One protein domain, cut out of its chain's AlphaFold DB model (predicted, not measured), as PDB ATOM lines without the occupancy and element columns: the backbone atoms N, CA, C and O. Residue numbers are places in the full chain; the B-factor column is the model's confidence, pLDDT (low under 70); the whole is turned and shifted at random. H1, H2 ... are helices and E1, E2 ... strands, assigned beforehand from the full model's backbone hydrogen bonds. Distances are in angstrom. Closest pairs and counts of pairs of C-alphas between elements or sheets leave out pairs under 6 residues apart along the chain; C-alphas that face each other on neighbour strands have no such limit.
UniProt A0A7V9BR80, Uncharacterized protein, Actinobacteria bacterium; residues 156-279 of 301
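What this domain is: This is residues 156 to 279 of the 301 residues of an uncharacterized protein of Actinobacteria bacterium (UniProt A0A7V9BR80). A body of short helices has a thin two-stranded arm, the hairpin E1 and E2, sticking out well clear of it. In the body, H1, H4, H7, H6 and H5 touch in turn as a ring, with the longest helix, H4, between H1 and H7, while H2 and H3 make a small group beside H1. The printed part has 124 residues, with seven named helices followed by two named strands in an antiparallel sheet, order E1 - E2; the class is mostly helix. The whole is loose, with a radius of gyration of the C-alphas of 17.3 A, and its spans are 59 by 35 by 26 A, the arm adding to the length.

How they stand to each other: E1, residues 262 to 265, and E2, residues 268 to 271, are an antiparallel hairpin with 148 degrees between their directions. N 268 and O 265 are within hydrogen-bond range at 3.1 A, and N 265 and O 268 at 3.3 A. H7, residues 244 to 253, is apart from E2. H4, residues 196 to 213, touches H7 with residues 205 to 212 alone, the same way at a shallow tilt of 15 degrees; the closest C-alphas, of Leu 212 and Gly 251, are 6.3 A apart. H6, residues 235 to 240, and H7 form a helical hairpin at 14 degrees, Pro 235 and Val 247 closest at 5.8 A between C-alphas. H5, residues 219 to 224, touches H6 about perpendicular at 75 degrees, with C-alphas 223 and 235 closest at 4.9 A. H1, residues 156 to 166, touches H4 the same way at a steep tilt of 35.2 degrees, only just past shallow, with C-alphas 162 and 206 closest at 5.2 A. H1 also touches H5, C-alphas 166 and 220 closest at 5.5 A. H3, residues 181 to 188, touches H1, C-alphas 156 and 188 closest at 4.6 A, and H2, residues 170 to 174, touches H3, C-alphas 174 and 184 closest at 5.4 A. In the seven helices every O i to N i+4 pair is within hydrogen-bond range.

Where its parts are: H1 begins at C-alpha 156, (152.327, 158.939, 153.348), and is 15.5 A long. H4 is 25.7 A long and ends at C-alpha 213, (142.270, 169.199, 167.945). H7 is 14.6 A long and H3 11.0 A. E2 ends at C-alpha 271, (127.493, 175.828, 181.155).

The domain as a whole: The two C-alphas farthest apart, those of Ala 180 and Asp 266, are 59.2 A apart. The printed part has no cut, and no link is long. The mean pLDDT of the printed part is 89.9; residues 259 to 264, 268 to 269 and 271 to 279 are under 70.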
ATOM      1  N   ALA A 156     152.508 157.672 154.045       96.75
ATOM      2  CA  ALA A 156     152.327 158.939 153.348       96.75
ATOM      3  C   ALA A 156     151.011 159.645 153.721       96.75
ATOM      4  O   ALA A 156     151.007 160.862 153.899       96.75
ATOM      5  N   ASP A 157     149.911 158.899 153.863       96.75
ATOM      6  CA  ASP A 157     148.621 159.420 154.334       96.75
ATOM      7  C   ASP A 157     148.730 159.898 155.783       96.75
ATOM      8  O   ASP A 157     148.300 161.004 156.095       96.75
ATOM      9  N   VAL A 158     149.395 159.118 156.642       96.50
ATOM     10  CA  VAL A 158     149.660 159.499 158.039       96.50
ATOM     11  C   VAL A 158     150.479 160.792 158.107       96.50
ATOM     12  O   VAL A 158     150.125 161.697 158.856       96.50
ATOM     13  N   ALA A 159     151.544 160.922 157.309       97.00
ATOM     14  CA  ALA A 159     152.364 162.137 157.272       97.00
ATOM     15  C   ALA A 159     151.596 163.365 156.745       97.00
ATOM     16  O   ALA A 159     151.779 164.477 157.249       97.00
ATOM     17  N   ARG A 160     150.715 163.177 155.751       97.38
ATOM     18  CA  ARG A 160     149.806 164.229 155.266       97.38
ATOM     19  C   ARG A 160     148.830 164.662 156.353       97.38
ATOM     20  O   ARG A 160     148.728 165.855 156.623       97.38
ATOM     21  N   GLU A 161     148.217 163.708 157.040       97.38
ATOM     22  CA  GLU A 161     147.281 163.987 158.123       97.38
ATOM     23  C   GLU A 161     147.957 164.713 159.298       97.38
ATOM     24  O   GLU A 161     147.422 165.692 159.806       97.38
ATOM     25  N   VAL A 162     149.167 164.308 159.703       97.69
ATOM     26  CA  VAL A 162     149.950 165.008 160.744       97.69
ATOM     27  C   VAL A 162     150.193 166.475 160.371       97.69
ATOM     28  O   VAL A 162     150.060 167.370 161.210       97.69
ATOM     29  N   ARG A 163     150.529 166.747 159.106       97.56
ATOM     30  CA  ARG A 163     150.698 168.120 158.610       97.56
ATOM     31  C   ARG A 163     149.387 168.905 158.669       97.56
ATOM     32  O   ARG A 163     149.387 170.047 159.113       97.56
ATOM     33  N   GLU A 164     148.286 168.305 158.234       97.81
ATOM     34  CA  GLU A 164     146.966 168.940 158.255       97.81
ATOM     35  C   GLU A 164     146.495 169.240 159.684       97.81
ATOM     36  O   GLU A 164     146.057 170.354 159.959       97.81
ATOM     37  N   LEU A 165     146.640 168.286 160.610       97.75
ATOM     38  CA  LEU A 165     146.226 168.433 162.008       97.75
ATOM     39  C   LEU A 165     147.054 169.473 162.770       97.75
ATOM     40  O   LEU A 165     146.510 170.193 163.600       97.75
ATOM     41  N   SER A 166     148.360 169.551 162.505       98.12
ATOM     42  CA  SER A 166     149.241 170.528 163.162       98.12
ATOM     43  C   SER A 166     149.100 171.945 162.605       98.12
ATOM     44  O   SER A 166     149.498 172.900 163.269       98.12
ATOM     45  N   GLY A 167     148.600 172.101 161.373       98.06
ATOM     46  CA  GLY A 167     148.570 173.384 160.663       98.06
ATOM     47  C   GLY A 167     149.961 173.951 160.331       98.06
ATOM     48  O   GLY A 167     150.074 175.094 159.877       98.06
ATOM     49  N   LEU A 168     151.028 173.177 160.557       98.12
ATOM     50  CA  LEU A 168     152.411 173.564 160.296       98.12
ATOM     51  C   LEU A 168     152.780 173.366 158.817       98.12
ATOM     52  O   LEU A 168     152.152 172.610 158.067       98.12
ATOM     53  N   THR A 169     153.837 174.046 158.371       97.56
ATOM     54  CA  THR A 169     154.414 173.782 157.046       97.56
ATOM     55  C   THR A 169     155.064 172.398 157.038       97.56
ATOM     56  O   THR A 169     155.532 171.918 158.068       97.56
ATOM     57  N   SER A 170     155.157 171.749 155.872       96.19
ATOM     58  CA  SER A 170     155.865 170.463 155.754       96.19
ATOM     59  C   SER A 170     157.312 170.534 156.255       96.19
ATOM     60  O   SER A 170     157.872 169.534 156.679       96.19
ATOM     61  N   GLU A 171     157.916 171.718 156.176       96.38
ATOM     62  CA  GLU A 171     159.273 172.007 156.631       96.38
ATOM     63  C   GLU A 171     159.351 171.936 158.155       96.38
ATOM     64  O   GLU A 171     160.141 171.168 158.685       96.38
ATOM     65  N   ALA A 172     158.454 172.651 158.842       97.69
ATOM     66  CA  ALA A 172     158.376 172.648 160.296       97.69
ATOM     67  C   ALA A 172     157.993 171.268 160.852       97.69
ATOM     68  O   ALA A 172     158.522 170.835 161.867       97.69
ATOM     69  N   VAL A 173     157.112 170.523 160.178       97.50
ATOM     70  CA  VAL A 173     156.833 169.144 160.608       97.50
ATOM     71  C   VAL A 173     158.051 168.243 160.390       97.50
ATOM     72  O   VAL A 173     158.338 167.405 161.237       97.50
ATOM     73  N   GLY A 174     158.795 168.433 159.297       97.00
ATOM     74  CA  GLY A 174     160.033 167.700 159.030       97.00
ATOM     75  C   GLY A 174     161.098 167.908 160.108       97.00
ATOM     76  O   GLY A 174     161.729 166.939 160.511       97.00
ATOM     77  N   ASP A 175     161.222 169.130 160.632       97.31
ATOM     78  CA  ASP A 175     162.138 169.494 161.725       97.31
ATOM     79  C   ASP A 175     161.906 168.718 163.036       97.31
ATOM     80  O   ASP A 175     162.804 168.657 163.875       97.31
ATOM     81  N   ILE A 176     160.708 168.160 163.243       97.62
ATOM     82  CA  ILE A 176     160.375 167.344 164.426       97.62
ATOM     83  C   ILE A 176     161.063 165.972 164.355       97.62
ATOM     84  O   ILE A 176     161.303 165.324 165.376       97.62
ATOM     85  N   PHE A 177     161.385 165.512 163.148       96.94
ATOM     86  CA  PHE A 177     162.022 164.227 162.917       96.94
ATOM     87  C   PHE A 177     163.528 164.423 162.702       96.94
ATOM     88  O   PHE A 177     163.943 165.390 162.067       96.94
ATOM     89  N   PRO A 178     164.378 163.485 163.152       94.56
ATOM     90  CA  PRO A 178     165.819 163.545 162.917       94.56
ATOM     91  C   PRO A 178     166.162 163.070 161.494       94.56
ATOM     92  O   PRO A 178     166.972 162.165 161.302       94.56
ATOM     93  N   VAL A 179     165.506 163.640 160.483       95.69
ATOM     94  CA  VAL A 179     165.711 163.318 159.068       95.69
ATOM     95  C   VAL A 179     165.890 164.593 158.259       95.69
ATOM     96  O   VAL A 179     165.409 165.659 158.628       95.69
ATOM     97  N   ALA A 180     166.562 164.483 157.114       95.69
ATOM     98  CA  ALA A 180     166.638 165.593 156.176       95.69
ATOM     99  C   ALA A 180     165.231 166.011 155.712       95.69
ATOM    100  O   ALA A 180     164.343 165.176 155.505       95.69
ATOM    101  N   ARG A 181     165.040 167.310 155.486       94.31
ATOM    102  CA  ARG A 181     163.755 167.895 155.086       94.31
ATOM    103  C   ARG A 181     163.207 167.279 153.797       94.31
ATOM    104  O   ARG A 181     162.007 167.033 153.669       94.31
ATOM    105  N   GLU A 182     164.088 166.985 152.847       96.06
ATOM    106  CA  GLU A 182     163.765 166.317 151.588       96.06
ATOM    107  C   GLU A 182     163.213 164.909 151.824       96.06
ATOM    108  O   GLU A 182     162.308 164.481 151.107       96.06
ATOM    109  N   SER A 183     163.719 164.196 152.835       97.00
ATOM    110  CA  SER A 183     163.228 162.864 153.199       97.00
ATOM    111  C   SER A 183     161.782 162.933 153.677       97.00
ATOM    112  O   SER A 183     160.945 162.184 153.177       97.00
ATOM    113  N   TYR A 184     161.451 163.894 154.544       96.75
ATOM    114  CA  TYR A 184     160.074 164.089 155.002       96.75
ATOM    115  C   TYR A 184     159.114 164.443 153.846       96.75
ATOM    116  O   TYR A 184     158.016 163.896 153.732       96.75
ATOM    117  N   GLN A 185     159.548 165.288 152.904       96.88
ATOM    118  CA  GLN A 185     158.776 165.596 151.688       96.88
ATOM    119  C   GLN A 185     158.549 164.359 150.799       96.88
ATOM    120  O   GLN A 185     157.479 164.181 150.200       96.88
ATOM    121  N   ARG A 186     159.541 163.466 150.704       97.31
ATOM    122  CA  ARG A 186     159.391 162.189 149.991       97.31
ATOM    123  C   ARG A 186     158.419 161.249 150.707       97.31
ATOM    124  O   ARG A 186     157.681 160.557 150.009       97.31
ATOM    125  N   TRP A 187     158.347 161.269 152.042       96.94
ATOM    126  CA  TRP A 187     157.323 160.535 152.802       96.94
ATOM    127  C   TRP A 187     155.918 161.030 152.466       96.94
ATOM    128  O   TRP A 187     155.084 160.235 152.045       96.94
ATOM    129  N   ILE A 188     155.674 162.343 152.547       95.94
ATOM    130  CA  ILE A 188     154.370 162.956 152.229       95.94
ATOM    131  C   ILE A 188     153.903 162.604 150.810       95.94
ATOM    132  O   ILE A 188     152.727 162.303 150.590       95.94
ATOM    133  N   SER A 189     154.824 162.635 149.842       96.56
ATOM    134  CA  SER A 189     154.522 162.319 148.439       96.56
ATOM    135  C   SER A 189     154.463 160.820 148.125       96.56
ATOM    136  O   SER A 189     154.235 160.466 146.973       96.56
ATOM    137  N   GLY A 190     154.690 159.938 149.106       96.50
ATOM    138  CA  GLY A 190     154.713 158.485 148.901       96.50
ATOM    139  C   GLY A 190     155.895 157.984 148.066       96.50
ATOM    140  O   GLY A 190     155.915 156.829 147.658       96.50
ATOM    141  N   ARG A 191     156.898 158.834 147.812       97.00
ATOM    142  CA  ARG A 191     158.101 158.487 147.037       97.00
ATOM    143  C   ARG A 191     159.133 157.702 147.840       97.00
ATOM    144  O   ARG A 191     160.069 157.156 147.262       97.00
ATOM    145  N   SER A 192     158.993 157.667 149.159       96.25
ATOM    146  CA  SER A 192     159.819 156.837 150.032       96.25
ATOM    147  C   SER A 192     159.046 156.428 151.273       96.25
ATOM    148  O   SER A 192     158.261 157.217 151.802       96.25
ATOM    149  N   THR A 193     159.346 155.236 151.767       94.38
ATOM    150  CA  THR A 193     158.774 154.695 152.997       94.38
ATOM    151  C   THR A 193     159.636 155.119 154.194       94.38
ATOM    152  O   THR A 193     160.856 154.941 154.130       94.38
ATOM    153  N   PRO A 194     159.059 155.683 155.272       95.88
ATOM    154  CA  PRO A 194     159.806 155.996 156.490       95.88
ATOM    155  C   PRO A 194     160.368 154.732 157.148       95.88
ATOM    156  O   PRO A 194     159.815 153.641 156.992       95.88
ATOM    157  N   ALA A 195     161.436 154.873 157.936       96.38
ATOM    158  CA  ALA A 195     161.919 153.770 158.759       96.38
ATOM    159  C   ALA A 195     160.878 153.402 159.831       96.38
ATOM    160  O   ALA A 195     160.086 154.238 160.266       96.38
ATOM    161  N   ALA A 196     160.896 152.158 160.321       94.75
ATOM    162  CA  ALA A 196     159.906 151.679 161.294       94.75
ATOM    163  C   ALA A 196     159.855 152.508 162.596       94.75
ATOM    164  O   ALA A 196     158.805 152.597 163.234       94.75
ATOM    165  N   ALA A 197     160.977 153.111 163.006       93.50
ATOM    166  CA  ALA A 197     161.022 154.030 164.144       93.50
ATOM    167  C   ALA A 197     160.290 155.352 163.847       93.50
ATOM    168  O   ALA A 197     159.530 155.841 164.681       93.50
ATOM    169  N   ASP A 198     160.453 155.892 162.639       95.69
ATOM    170  CA  ASP A 198     159.795 157.128 162.210       95.69
ATOM    171  C   ASP A 198     158.300 156.927 161.970       95.69
ATOM    172  O   ASP A 198     157.509 157.800 162.315       95.69
ATOM    173  N   VAL A 199     157.886 155.753 161.475       96.19
ATOM    174  CA  VAL A 199     156.463 155.381 161.389       96.19
ATOM    175  C   VAL A 199     155.817 155.400 162.777       96.19
ATOM    176  O   VAL A 199     154.744 155.975 162.946       96.19
ATOM    177  N   ARG A 200     156.477 154.828 163.794       94.88
ATOM    178  CA  ARG A 200     155.974 154.861 165.179       94.88
ATOM    179  C   ARG A 200     155.851 156.289 165.710       94.88
ATOM    180  O   ARG A 200     154.826 156.628 166.298       94.88
ATOM    181  N   ARG A 201     156.847 157.142 165.451       95.56
ATOM    182  CA  ARG A 201     156.798 158.568 165.821       95.56
ATOM    183  C   ARG A 201     155.682 159.321 165.099       95.56
ATOM    184  O   ARG A 201     154.974 160.088 165.741       95.56
ATOM    185  N   LEU A 202     155.483 159.070 163.804       96.38
ATOM    186  CA  LEU A 202     154.387 159.636 163.013       96.38
ATOM    187  C   LEU A 202     153.021 159.262 163.591       96.38
ATOM    188  O   LEU A 202     152.167 160.129 163.751       96.38
ATOM    189  N   LEU A 203     152.820 157.988 163.936       96.56
ATOM    190  CA  LEU A 203     151.567 157.512 164.525       96.56
ATOM    191  C   LEU A 203     151.311 158.126 165.906       96.56
ATOM    192  O   LEU A 203     150.195 158.568 166.174       96.56
ATOM    193  N   ALA A 204     152.337 158.212 166.753       96.25
ATOM    194  CA  ALA A 204     152.220 158.851 168.060       96.25
ATOM    195  C   ALA A 204     151.902 160.349 167.940       96.25
ATOM    196  O   ALA A 204     150.995 160.846 168.607       96.25
ATOM    197  N   LEU A 205     152.591 161.058 167.039       97.56
ATOM    198  CA  LEU A 205     152.334 162.472 166.776       97.56
ATOM    199  C   LEU A 205     150.926 162.691 166.210       97.56
ATOM    200  O   LEU A 205     150.224 163.594 166.651       97.56
ATOM    201  N   ARG A 206     150.466 161.838 165.289       97.25
ATOM    202  CA  ARG A 206     149.085 161.862 164.790       97.25
ATOM    203  C   ARG A 206     148.077 161.719 165.926       97.25
ATOM    204  O   ARG A 206     147.107 162.471 165.965       97.25
ATOM    205  N   HIS A 207     148.288 160.765 166.830       96.44
ATOM    206  CA  HIS A 207     147.379 160.530 167.949       96.44
ATOM    207  C   HIS A 207     147.317 161.743 168.890       96.44
ATOM    208  O   HIS A 207     146.224 162.212 169.199       96.44
ATOM    209  N   LEU A 208     148.476 162.317 169.234       96.81
ATOM    210  CA  LEU A 208     148.577 163.555 170.013       96.81
ATOM    211  C   LEU A 208     147.812 164.708 169.350       96.81
ATOM    212  O   LEU A 208     147.008 165.374 169.993       96.81
ATOM    213  N   LEU A 209     148.035 164.941 168.054       97.62
ATOM    214  CA  LEU A 209     147.410 166.057 167.341       97.62
ATOM    215  C   LEU A 209     145.893 165.883 167.184       97.62
ATOM    216  O   LEU A 209     145.162 166.871 167.214       97.62
ATOM    217  N   ARG A 210     145.405 164.644 167.041       96.31
ATOM    218  CA  ARG A 210     143.965 164.347 167.049       96.31
ATOM    219  C   ARG A 210     143.332 164.683 168.396       96.31
ATOM    220  O   ARG A 210     142.291 165.330 168.408       96.31
ATOM    221  N   ASP A 211     143.966 164.294 169.502       95.38
ATOM    222  CA  ASP A 211     143.484 164.625 170.849       95.38
ATOM    223  C   ASP A 211     143.522 166.145 171.099       95.38
ATOM    224  O   ASP A 211     142.555 166.731 171.583       95.38
ATOM    225  N   LEU A 212     144.597 166.819 170.675       96.56
ATOM    226  CA  LEU A 212     144.722 168.275 170.788       96.56
ATOM    227  C   LEU A 212     143.657 169.025 169.986       96.56
ATOM    228  O   LEU A 212     143.114 170.005 170.489       96.56
ATOM    229  N   LYS A 213     143.305 168.565 168.781       96.19
ATOM    230  CA  LYS A 213     142.270 169.199 167.945       96.19
ATOM    231  C   LYS A 213     140.913 169.317 168.653       96.19
ATOM    232  O   LYS A 213     140.144 170.222 168.348       96.19
ATOM    233  N   ASP A 214     140.638 168.441 169.617       94.56
ATOM    234  CA  ASP A 214     139.406 168.456 170.410       94.56
ATOM    235  C   ASP A 214     139.505 169.300 171.697       94.56
ATOM    236  O   ASP A 214     138.510 169.483 172.409       94.56
ATOM    237  N   ARG A 215     140.702 169.793 172.031       95.19
ATOM    238  CA  ARG A 215     141.023 170.513 173.274       95.19
ATOM    239  C   ARG A 215     141.384 171.972 173.027       95.19
ATOM    240  O   ARG A 215     140.989 172.841 173.804       95.19
ATOM    241  N   VAL A 216     142.098 172.260 171.942       96.31
ATOM    242  CA  VAL A 216     142.556 173.611 171.601       96.31
ATOM    243  C   VAL A 216     141.854 174.134 170.347       96.31
ATOM    244  O   VAL A 216     141.627 173.370 169.411       96.31
ATOM    245  N   PRO A 217     141.502 175.433 170.300       94.69
ATOM    246  CA  PRO A 217     140.802 176.009 169.151       94.69
ATOM    247  C   PRO A 217     141.683 176.068 167.896       94.69
ATOM    248  O   PRO A 217     141.185 175.906 166.785       94.69
ATOM    249  N   ASP A 218     142.989 176.285 168.072       97.19
ATOM    250  CA  ASP A 218     143.985 176.241 167.004       97.19
ATOM    251  C   ASP A 218     145.244 175.521 167.498       97.19
ATOM    252  O   ASP A 218     145.991 176.030 168.339       97.19
ATOM    253  N   VAL A 219     145.476 174.324 166.953       98.06
ATOM    254  CA  VAL A 219     146.631 173.478 167.282       98.06
ATOM    255  C   VAL A 219     147.940 174.172 166.915       98.06
ATOM    256  O   VAL A 219     148.913 174.064 167.658       98.06
ATOM    257  N   ARG A 220     147.971 174.932 165.814       98.31
ATOM    258  CA  ARG A 220     149.187 175.615 165.367       98.31
ATOM    259  C   ARG A 220     149.596 176.702 166.351       98.31
ATOM    260  O   ARG A 220     150.753 176.741 166.764       98.31
ATOM    261  N   SER A 221     148.661 177.585 166.702       98.00
ATOM    262  CA  SER A 221     148.902 178.645 167.683       98.00
ATOM    263  C   SER A 221     149.363 178.061 169.019       98.00
ATOM    264  O   SER A 221     150.344 178.538 169.584       98.00
ATOM    265  N   TRP A 222     148.742 176.968 169.477       97.69
ATOM    266  CA  TRP A 222     149.158 176.286 170.703       97.69
ATOM    267  C   TRP A 222     150.583 175.722 170.619       97.69
ATOM    268  O   TRP A 222     151.392 175.978 171.506       97.69
ATOM    269  N   LEU A 223     150.928 175.022 169.531       98.31
ATOM    270  CA  LEU A 223     152.267 174.447 169.341       98.31
ATOM    271  C   LEU A 223     153.381 175.501 169.336       98.31
ATOM    272  O   LEU A 223     154.501 175.196 169.734       98.31
ATOM    273  N   LEU A 224     153.081 176.715 168.871       97.88
ATOM    274  CA  LEU A 224     154.032 177.824 168.761       97.88
ATOM    275  C   LEU A 224     153.974 178.796 169.947       97.88
ATOM    276  O   LEU A 224     154.751 179.750 169.991       97.88
ATOM    277  N   SER A 225     153.060 178.585 170.893       97.00
ATOM    278  CA  SER A 225     152.955 179.414 172.090       97.00
ATOM    279  C   SER A 225     153.958 178.942 173.146       97.00
ATOM    280  O   SER A 225     154.132 177.736 173.317       97.00
ATOM    281  N   PRO A 226     154.622 179.854 173.874       97.56
ATOM    282  CA  PRO A 226     155.454 179.483 175.015       97.56
ATOM    283  C   PRO A 226     154.668 178.678 176.054       97.56
ATOM    284  O   PRO A 226     153.516 179.006 176.336       97.56
ATOM    285  N   VAL A 227     155.297 177.649 176.633       94.88
ATOM    286  CA  VAL A 227     154.654 176.794 177.651       94.88
ATOM    287  C   VAL A 227     154.327 177.589 178.920       94.88
ATOM    288  O   VAL A 227     153.241 177.443 179.467       94.88
ATOM    289  N   ASP A 228     155.230 178.484 179.333       92.56
ATOM    290  CA  ASP A 228     155.107 179.301 180.543       92.56
ATOM    291  C   ASP A 228     155.535 180.749 180.281       92.56
ATOM    292  O   ASP A 228     156.368 181.015 179.416       92.56
ATOM    293  N   GLN A 229     155.058 181.692 181.105       84.81
ATOM    294  CA  GLN A 229     155.344 183.137 180.983       84.81
ATOM    295  C   GLN A 229     156.824 183.542 181.162       84.81
ATOM    296  O   GLN A 229     157.155 184.719 181.047       84.81
ATOM    297  N   GLY A 230     157.727 182.596 181.417       88.31
ATOM    298  CA  GLY A 230     159.173 182.832 181.474       88.31
ATOM    299  C   GLY A 230     160.003 181.845 180.659       88.31
ATOM    300  O   GLY A 230     161.224 181.977 180.615       88.31
ATOM    301  N   SER A 231     159.370 180.857 180.023       90.38
ATOM    302  CA  SER A 231     160.072 179.877 179.203       90.38
ATOM    303  C   SER A 231     160.067 180.333 177.753       90.38
ATOM    304  O   SER A 231     159.022 180.681 177.214       90.38
ATOM    305  N   ALA A 232     161.223 180.302 177.094       94.62
ATOM    306  CA  ALA A 232     161.287 180.479 175.644       94.62
ATOM    307  C   ALA A 232     160.884 179.203 174.882       94.62
ATOM    308  O   ALA A 232     160.757 179.243 173.662       94.62
ATOM    309  N   LEU A 233     160.710 178.073 175.581       97.31
ATOM    310  CA  LEU A 233     160.381 176.799 174.955       97.31
ATOM    311  C   LEU A 233     158.899 176.741 174.600       97.31
ATOM    312  O   LEU A 233     158.024 176.936 175.449       97.31
ATOM    313  N   THR A 234     158.641 176.403 173.345       98.12
ATOM    314  CA  THR A 234     157.306 176.088 172.836       98.12
ATOM    315  C   THR A 234     157.083 174.568 172.823       98.12
ATOM    316  O   THR A 234     158.055 173.800 172.780       98.12
ATOM    317  N   PRO A 235     155.829 174.077 172.817       98.31
ATOM    318  CA  PRO A 235     155.552 172.661 172.583       98.31
ATOM    319  C   PRO A 235     156.189 172.135 171.291       98.31
ATOM    320  O   PRO A 235     156.657 170.999 171.248       98.31
ATOM    321  N   TYR A 236     156.274 172.965 170.249       98.44
ATOM    322  CA  TYR A 236     156.991 172.647 169.019       98.44
ATOM    323  C   TYR A 236     158.487 172.384 169.256       98.44
ATOM    324  O   TYR A 236     159.015 171.385 168.766       98.44
ATOM    325  N   ASP A 237     159.165 173.211 170.054       98.06
ATOM    326  CA  ASP A 237     160.579 172.998 170.390       98.06
ATOM    327  C   ASP A 237     160.787 171.699 171.176       98.06
ATOM    328  O   ASP A 237     161.751 170.967 170.936       98.06
ATOM    329  N   LEU A 238     159.853 171.359 172.070       97.69
ATOM    330  CA  LEU A 238     159.866 170.085 172.791       97.69
ATOM    331  C   LEU A 238     159.691 168.887 171.843       97.69
ATOM    332  O   LEU A 238     160.377 167.873 172.004       97.69
ATOM    333  N   LEU A 239     158.834 169.002 170.820       97.69
ATOM    334  CA  LEU A 239     158.703 167.980 169.776       97.69
ATOM    335  C   LEU A 239     160.007 167.811 168.985       97.69
ATOM    336  O   LEU A 239     160.439 166.676 168.786       97.69
ATOM    337  N   LYS A 240     160.678 168.909 168.606       97.00
ATOM    338  CA  LYS A 240     161.994 168.869 167.934       97.00
ATOM    339  C   LYS A 240     163.069 168.174 168.769       97.00
ATOM    340  O   LYS A 240     163.948 167.514 168.225       97.00
ATOM    341  N   GLN A 241     162.981 168.278 170.091       96.62
ATOM    342  CA  GLN A 241     163.871 167.591 171.033       96.62
ATOM    343  C   GLN A 241     163.472 166.124 171.288       96.62
ATOM    344  O   GLN A 241     163.998 165.495 172.203       96.62
ATOM    345  N   ALA A 242     162.529 165.569 170.517       96.00
ATOM    346  CA  ALA A 242     161.959 164.233 170.703       96.00
ATOM    347  C   ALA A 242     161.291 164.005 172.077       96.00
ATOM    348  O   ALA A 242     161.099 162.862 172.501       96.00
ATOM    349  N   ARG A 243     160.867 165.076 172.764       96.50
ATOM    350  CA  ARG A 243     160.218 165.029 174.086       96.50
ATOM    351  C   ARG A 243     158.693 164.987 173.976       96.50
ATOM    352  O   ARG A 243     157.996 165.760 174.631       96.50
ATOM    353  N   ILE A 244     158.154 164.073 173.163       96.44
ATOM    354  CA  ILE A 244     156.699 164.002 172.921       96.44
ATOM    355  C   ILE A 244     155.891 163.768 174.204       96.44
ATOM    356  O   ILE A 244     154.777 164.263 174.305       96.44
ATOM    357  N   GLY A 245     156.447 163.034 175.179       95.19
ATOM    358  CA  GLY A 245     155.756 162.724 176.435       95.19
ATOM    359  C   GLY A 245     155.415 163.984 177.224       95.19
ATOM    360  O   GLY A 245     154.290 164.137 177.675       95.19
ATOM    361  N   VAL A 246     156.338 164.950 177.269       96.81
ATOM    362  CA  VAL A 246     156.099 166.243 177.930       96.81
ATOM    363  C   VAL A 246     154.989 167.017 177.219       96.81
ATOM    364  O   VAL A 246     154.116 167.585 177.861       96.81
ATOM    365  N   VAL A 247     154.989 167.013 175.884       97.75
ATOM    366  CA  VAL A 247     153.949 167.686 175.087       97.75
ATOM    367  C   VAL A 247     152.589 167.017 175.270       97.75
ATOM    368  O   VAL A 247     151.566 167.698 175.299       97.75
ATOM    369  N   TRP A 248     152.575 165.693 175.418       96.88
ATOM    370  CA  TRP A 248     151.376 164.936 175.744       96.88
ATOM    371  C   TRP A 248     150.812 165.347 177.104       96.88
ATOM    372  O   TRP A 248     149.630 165.669 177.188       96.88
ATOM    373  N   ASP A 249     151.648 165.399 178.141       96.31
ATOM    374  CA  ASP A 249     151.226 165.802 179.486       96.31
ATOM    375  C   ASP A 249     150.653 167.229 179.490       96.31
ATOM    376  O   ASP A 249     149.546 167.441 179.987       96.31
ATOM    377  N   LEU A 250     151.320 168.172 178.809       96.50
ATOM    378  CA  LEU A 250     150.815 169.538 178.609       96.50
ATOM    379  C   LEU A 250     149.456 169.563 177.891       96.50
ATOM    380  O   LEU A 250     148.575 170.346 178.237       96.50
ATOM    381  N   GLY A 251     149.261 168.705 176.888       95.38
ATOM    382  CA  GLY A 251     147.984 168.580 176.183       95.38
ATOM    383  C   GLY A 251     146.870 167.997 177.058       95.38
ATOM    384  O   GLY A 251     145.716 168.418 176.955       95.38
ATOM    385  N   VAL A 252     147.203 167.056 177.948       93.94
ATOM    386  CA  VAL A 252     146.245 166.403 178.852       93.94
ATOM    387  C   VAL A 252     145.679 167.373 179.887       93.94
ATOM    388  O   VAL A 252     144.499 167.247 180.231       93.94
ATOM    389  N   GLU A 253     146.471 168.345 180.338       94.38
ATOM    390  CA  GLU A 253     146.042 169.395 181.273       94.38
ATOM    391  C   GLU A 253     144.955 170.310 180.685       94.38
ATOM    392  O   GLU A 253     144.161 170.896 181.428       94.38
ATOM    393  N   ILE A 254     144.854 170.386 179.355       93.94
ATOM    394  CA  ILE A 254     143.836 171.179 178.666       93.94
ATOM    395  C   ILE A 254     142.520 170.390 178.636       93.94
ATOM    396  O   ILE A 254     142.456 169.307 178.039       93.94
ATOM    397  N   PRO A 255     141.434 170.906 179.242       90.88
ATOM    398  CA  PRO A 255     140.148 170.225 179.223       90.88
ATOM    399  C   PRO A 255     139.599 170.135 177.792       90.88
ATOM    400  O   PRO A 255     139.646 171.098 177.030       90.88
ATOM    401  N   SER A 256     139.033 168.980 177.432       88.19
ATOM    402  CA  SER A 256     138.391 168.795 176.124       88.19
ATOM    403  C   SER A 256     137.183 169.717 175.956       88.19
ATOM    404  O   SER A 256     136.308 169.789 176.824       88.19
ATOM    405  N   GLN A 257     137.101 170.380 174.801       82.12
ATOM    406  CA  GLN A 257     135.988 171.264 174.457       82.12
ATOM    407  C   GLN A 257     134.709 170.467 174.176       82.12
ATOM    408  O   GLN A 257     133.617 170.915 174.524       82.12
ATOM    409  N   LYS A 258     134.832 169.248 173.627       76.06
ATOM    410  CA  LYS A 258     133.694 168.376 173.275       76.06
ATOM    411  C   LYS A 258     132.832 167.962 174.473       76.06
ATOM    412  O   LYS A 258     131.660 167.642 174.292       76.06
ATOM    413  N   LEU A 259     133.379 167.991 175.689       63.00
ATOM    414  CA  LEU A 259     132.646 167.662 176.919       63.00
ATOM    415  C   LEU A 259     131.855 168.846 177.497       63.00
ATOM    416  O   LEU A 259     131.063 168.669 178.422       63.00
ATOM    417  N   SER A 260     132.012 170.050 176.944       57.75
ATOM    418  CA  SER A 260     131.225 171.216 177.343       57.75
ATOM    419  C   SER A 260     129.933 171.274 176.530       57.75
ATOM    420  O   SER A 260     129.783 172.096 175.630       57.75
ATOM    421  N   ARG A 261     128.973 170.387 176.822       59.31
ATOM    422  CA  ARG A 261     127.615 170.546 176.287       59.31
ATOM    423  C   ARG A 261     126.899 171.654 177.055       59.31
ATOM    424  O   ARG A 261     126.518 171.494 178.213       59.31
ATOM    425  N   THR A 262     126.690 172.784 176.394       56.81
ATOM    426  CA  THR A 262     125.756 173.815 176.844       56.81
ATOM    427  C   THR A 262     124.330 173.327 176.621       56.81
ATOM    428  O   THR A 262     123.893 173.130 175.490       56.81
ATOM    429  N   TYR A 263     123.586 173.144 177.707       60.38
ATOM    430  CA  TYR A 263     122.150 172.900 177.645       60.38
ATOM    431  C   TYR A 263     121.431 174.175 178.089       60.38
ATOM    432  O   TYR A 263     121.749 174.742 179.134       60.38
ATOM    433  N   ARG A 264     120.466 174.642 177.291       61.34
ATOM    434  CA  ARG A 264     119.524 175.681 177.725       61.34
ATOM    435  C   ARG A 264     118.430 175.016 178.544       61.34
ATOM    436  O   ARG A 264     117.701 174.181 178.014       61.34
ATOM    437  N   ARG A 265     118.311 175.396 179.812       72.62
ATOM    438  CA  ARG A 265     117.188 175.025 180.674       72.62
ATOM    439  C   ARG A 265     116.491 176.319 181.074       72.62
ATOM    440  O   ARG A 265     117.149 177.234 181.545       72.62
ATOM    441  N   ASP A 266     115.192 176.414 180.803       78.44
ATOM    442  CA  ASP A 266     114.334 177.533 181.228       78.44
ATOM    443  C   ASP A 266     114.821 178.937 180.804       78.44
ATOM    444  O   ASP A 266     114.681 179.913 181.531       78.44
ATOM    445  N   GLY A 267     115.403 179.058 179.605       78.81
ATOM    446  CA  GLY A 267     115.892 180.337 179.066       78.81
ATOM    447  C   GLY A 267     117.278 180.763 179.566       78.81
ATOM    448  O   GLY A 267     117.871 181.672 178.987       78.81
ATOM    449  N   GLU A 268     117.845 180.063 180.549       69.44
ATOM    450  CA  GLU A 268     119.192 180.304 181.062       69.44
ATOM    451  C   GLU A 268     120.208 179.367 180.383       69.44
ATOM    452  O   GLU A 268     119.994 178.159 180.225       69.44
ATOM    453  N   VAL A 269     121.326 179.932 179.911       68.12
ATOM    454  CA  VAL A 269     122.435 179.154 179.339       68.12
ATOM    455  C   VAL A 269     123.302 178.673 180.495       68.12
ATOM    456  O   VAL A 269     124.177 179.396 180.963       68.12
ATOM    457  N   VAL A 270     123.072 177.443 180.946       72.44
ATOM    458  CA  VAL A 270     123.905 176.828 181.981       72.44
ATOM    459  C   VAL A 270     125.045 176.068 181.304       72.44
ATOM    460  O   VAL A 270     124.845 175.053 180.634       72.44
ATOM    461  N   LEU A 271     126.271 176.562 181.485       64.62
ATOM    462  CA  LEU A 271     127.493 175.828 181.155       64.62
ATOM    463  C   LEU A 271     127.678 174.705 182.177       64.62
ATOM    464  O   LEU A 271     128.327 174.874 183.209       64.62
ATOM    465  N   ARG A 272     127.103 173.535 181.900       61.88
ATOM    466  CA  ARG A 272     127.438 172.327 182.649       61.88
ATOM    467  C   ARG A 272     128.704 171.735 182.048       61.88
ATOM    468  O   ARG A 272     128.654 170.951 181.108       61.88
ATOM    469  N   VAL A 273     129.848 172.112 182.608       58.53
ATOM    470  CA  VAL A 273     131.081 171.361 182.380       58.53
ATOM    471  C   VAL A 273     130.906 170.036 183.111       58.53
ATOM    472  O   VAL A 273     131.061 169.967 184.331       58.53
ATOM    473  N   GLU A 274     130.540 168.979 182.386       56.81
ATOM    474  CA  GLU A 274     130.680 167.621 182.900       56.81
ATOM    475  C   GLU A 274     132.177 167.342 183.008       56.81
ATOM    476  O   GLU A 274     132.807 166.769 182.122       56.81
ATOM    477  N   ARG A 275     132.788 167.792 184.113       48.81
ATOM    478  CA  ARG A 275     134.084 167.266 184.524       48.81
ATOM    479  C   ARG A 275     133.857 165.774 184.703       48.81
ATOM    480  O   ARG A 275     133.237 165.363 185.680       48.81
ATOM    481  N   SER A 276     134.308 164.980 183.736       45.56
ATOM    482  CA  SER A 276     134.356 163.528 183.850       45.56
ATOM    483  C   SER A 276     135.314 163.184 184.989       45.56
ATOM    484  O   SER A 276     136.499 162.925 184.799       45.56
ATOM    485  N   THR A 277     134.806 163.215 186.218       47.47
ATOM    486  CA  THR A 277     135.512 162.765 187.419       47.47
ATOM    487  C   THR A 277     135.776 161.261 187.367       47.47
ATOM    488  O   THR A 277     136.689 160.774 188.026       47.47
ATOM    489  N   ARG A 278     135.068 160.516 186.503       46.97
ATOM    490  CA  ARG A 278     135.236 159.064 186.336       46.97
ATOM    491  C   ARG A 278     136.629 158.638 185.869       46.97
ATOM    492  O   ARG A 278     137.033 157.530 186.208       46.97
ATOM    493  N   ALA A 279     137.375 159.480 185.148       47.62
ATOM    494  CA  ALA A 279     138.720 159.109 184.700       47.62
ATOM    495  C   ALA A 279     139.769 159.163 185.828       47.62
ATOM    496  O   ALA A 279     140.717 158.384 185.802       47.62
TER     497      ALA A 279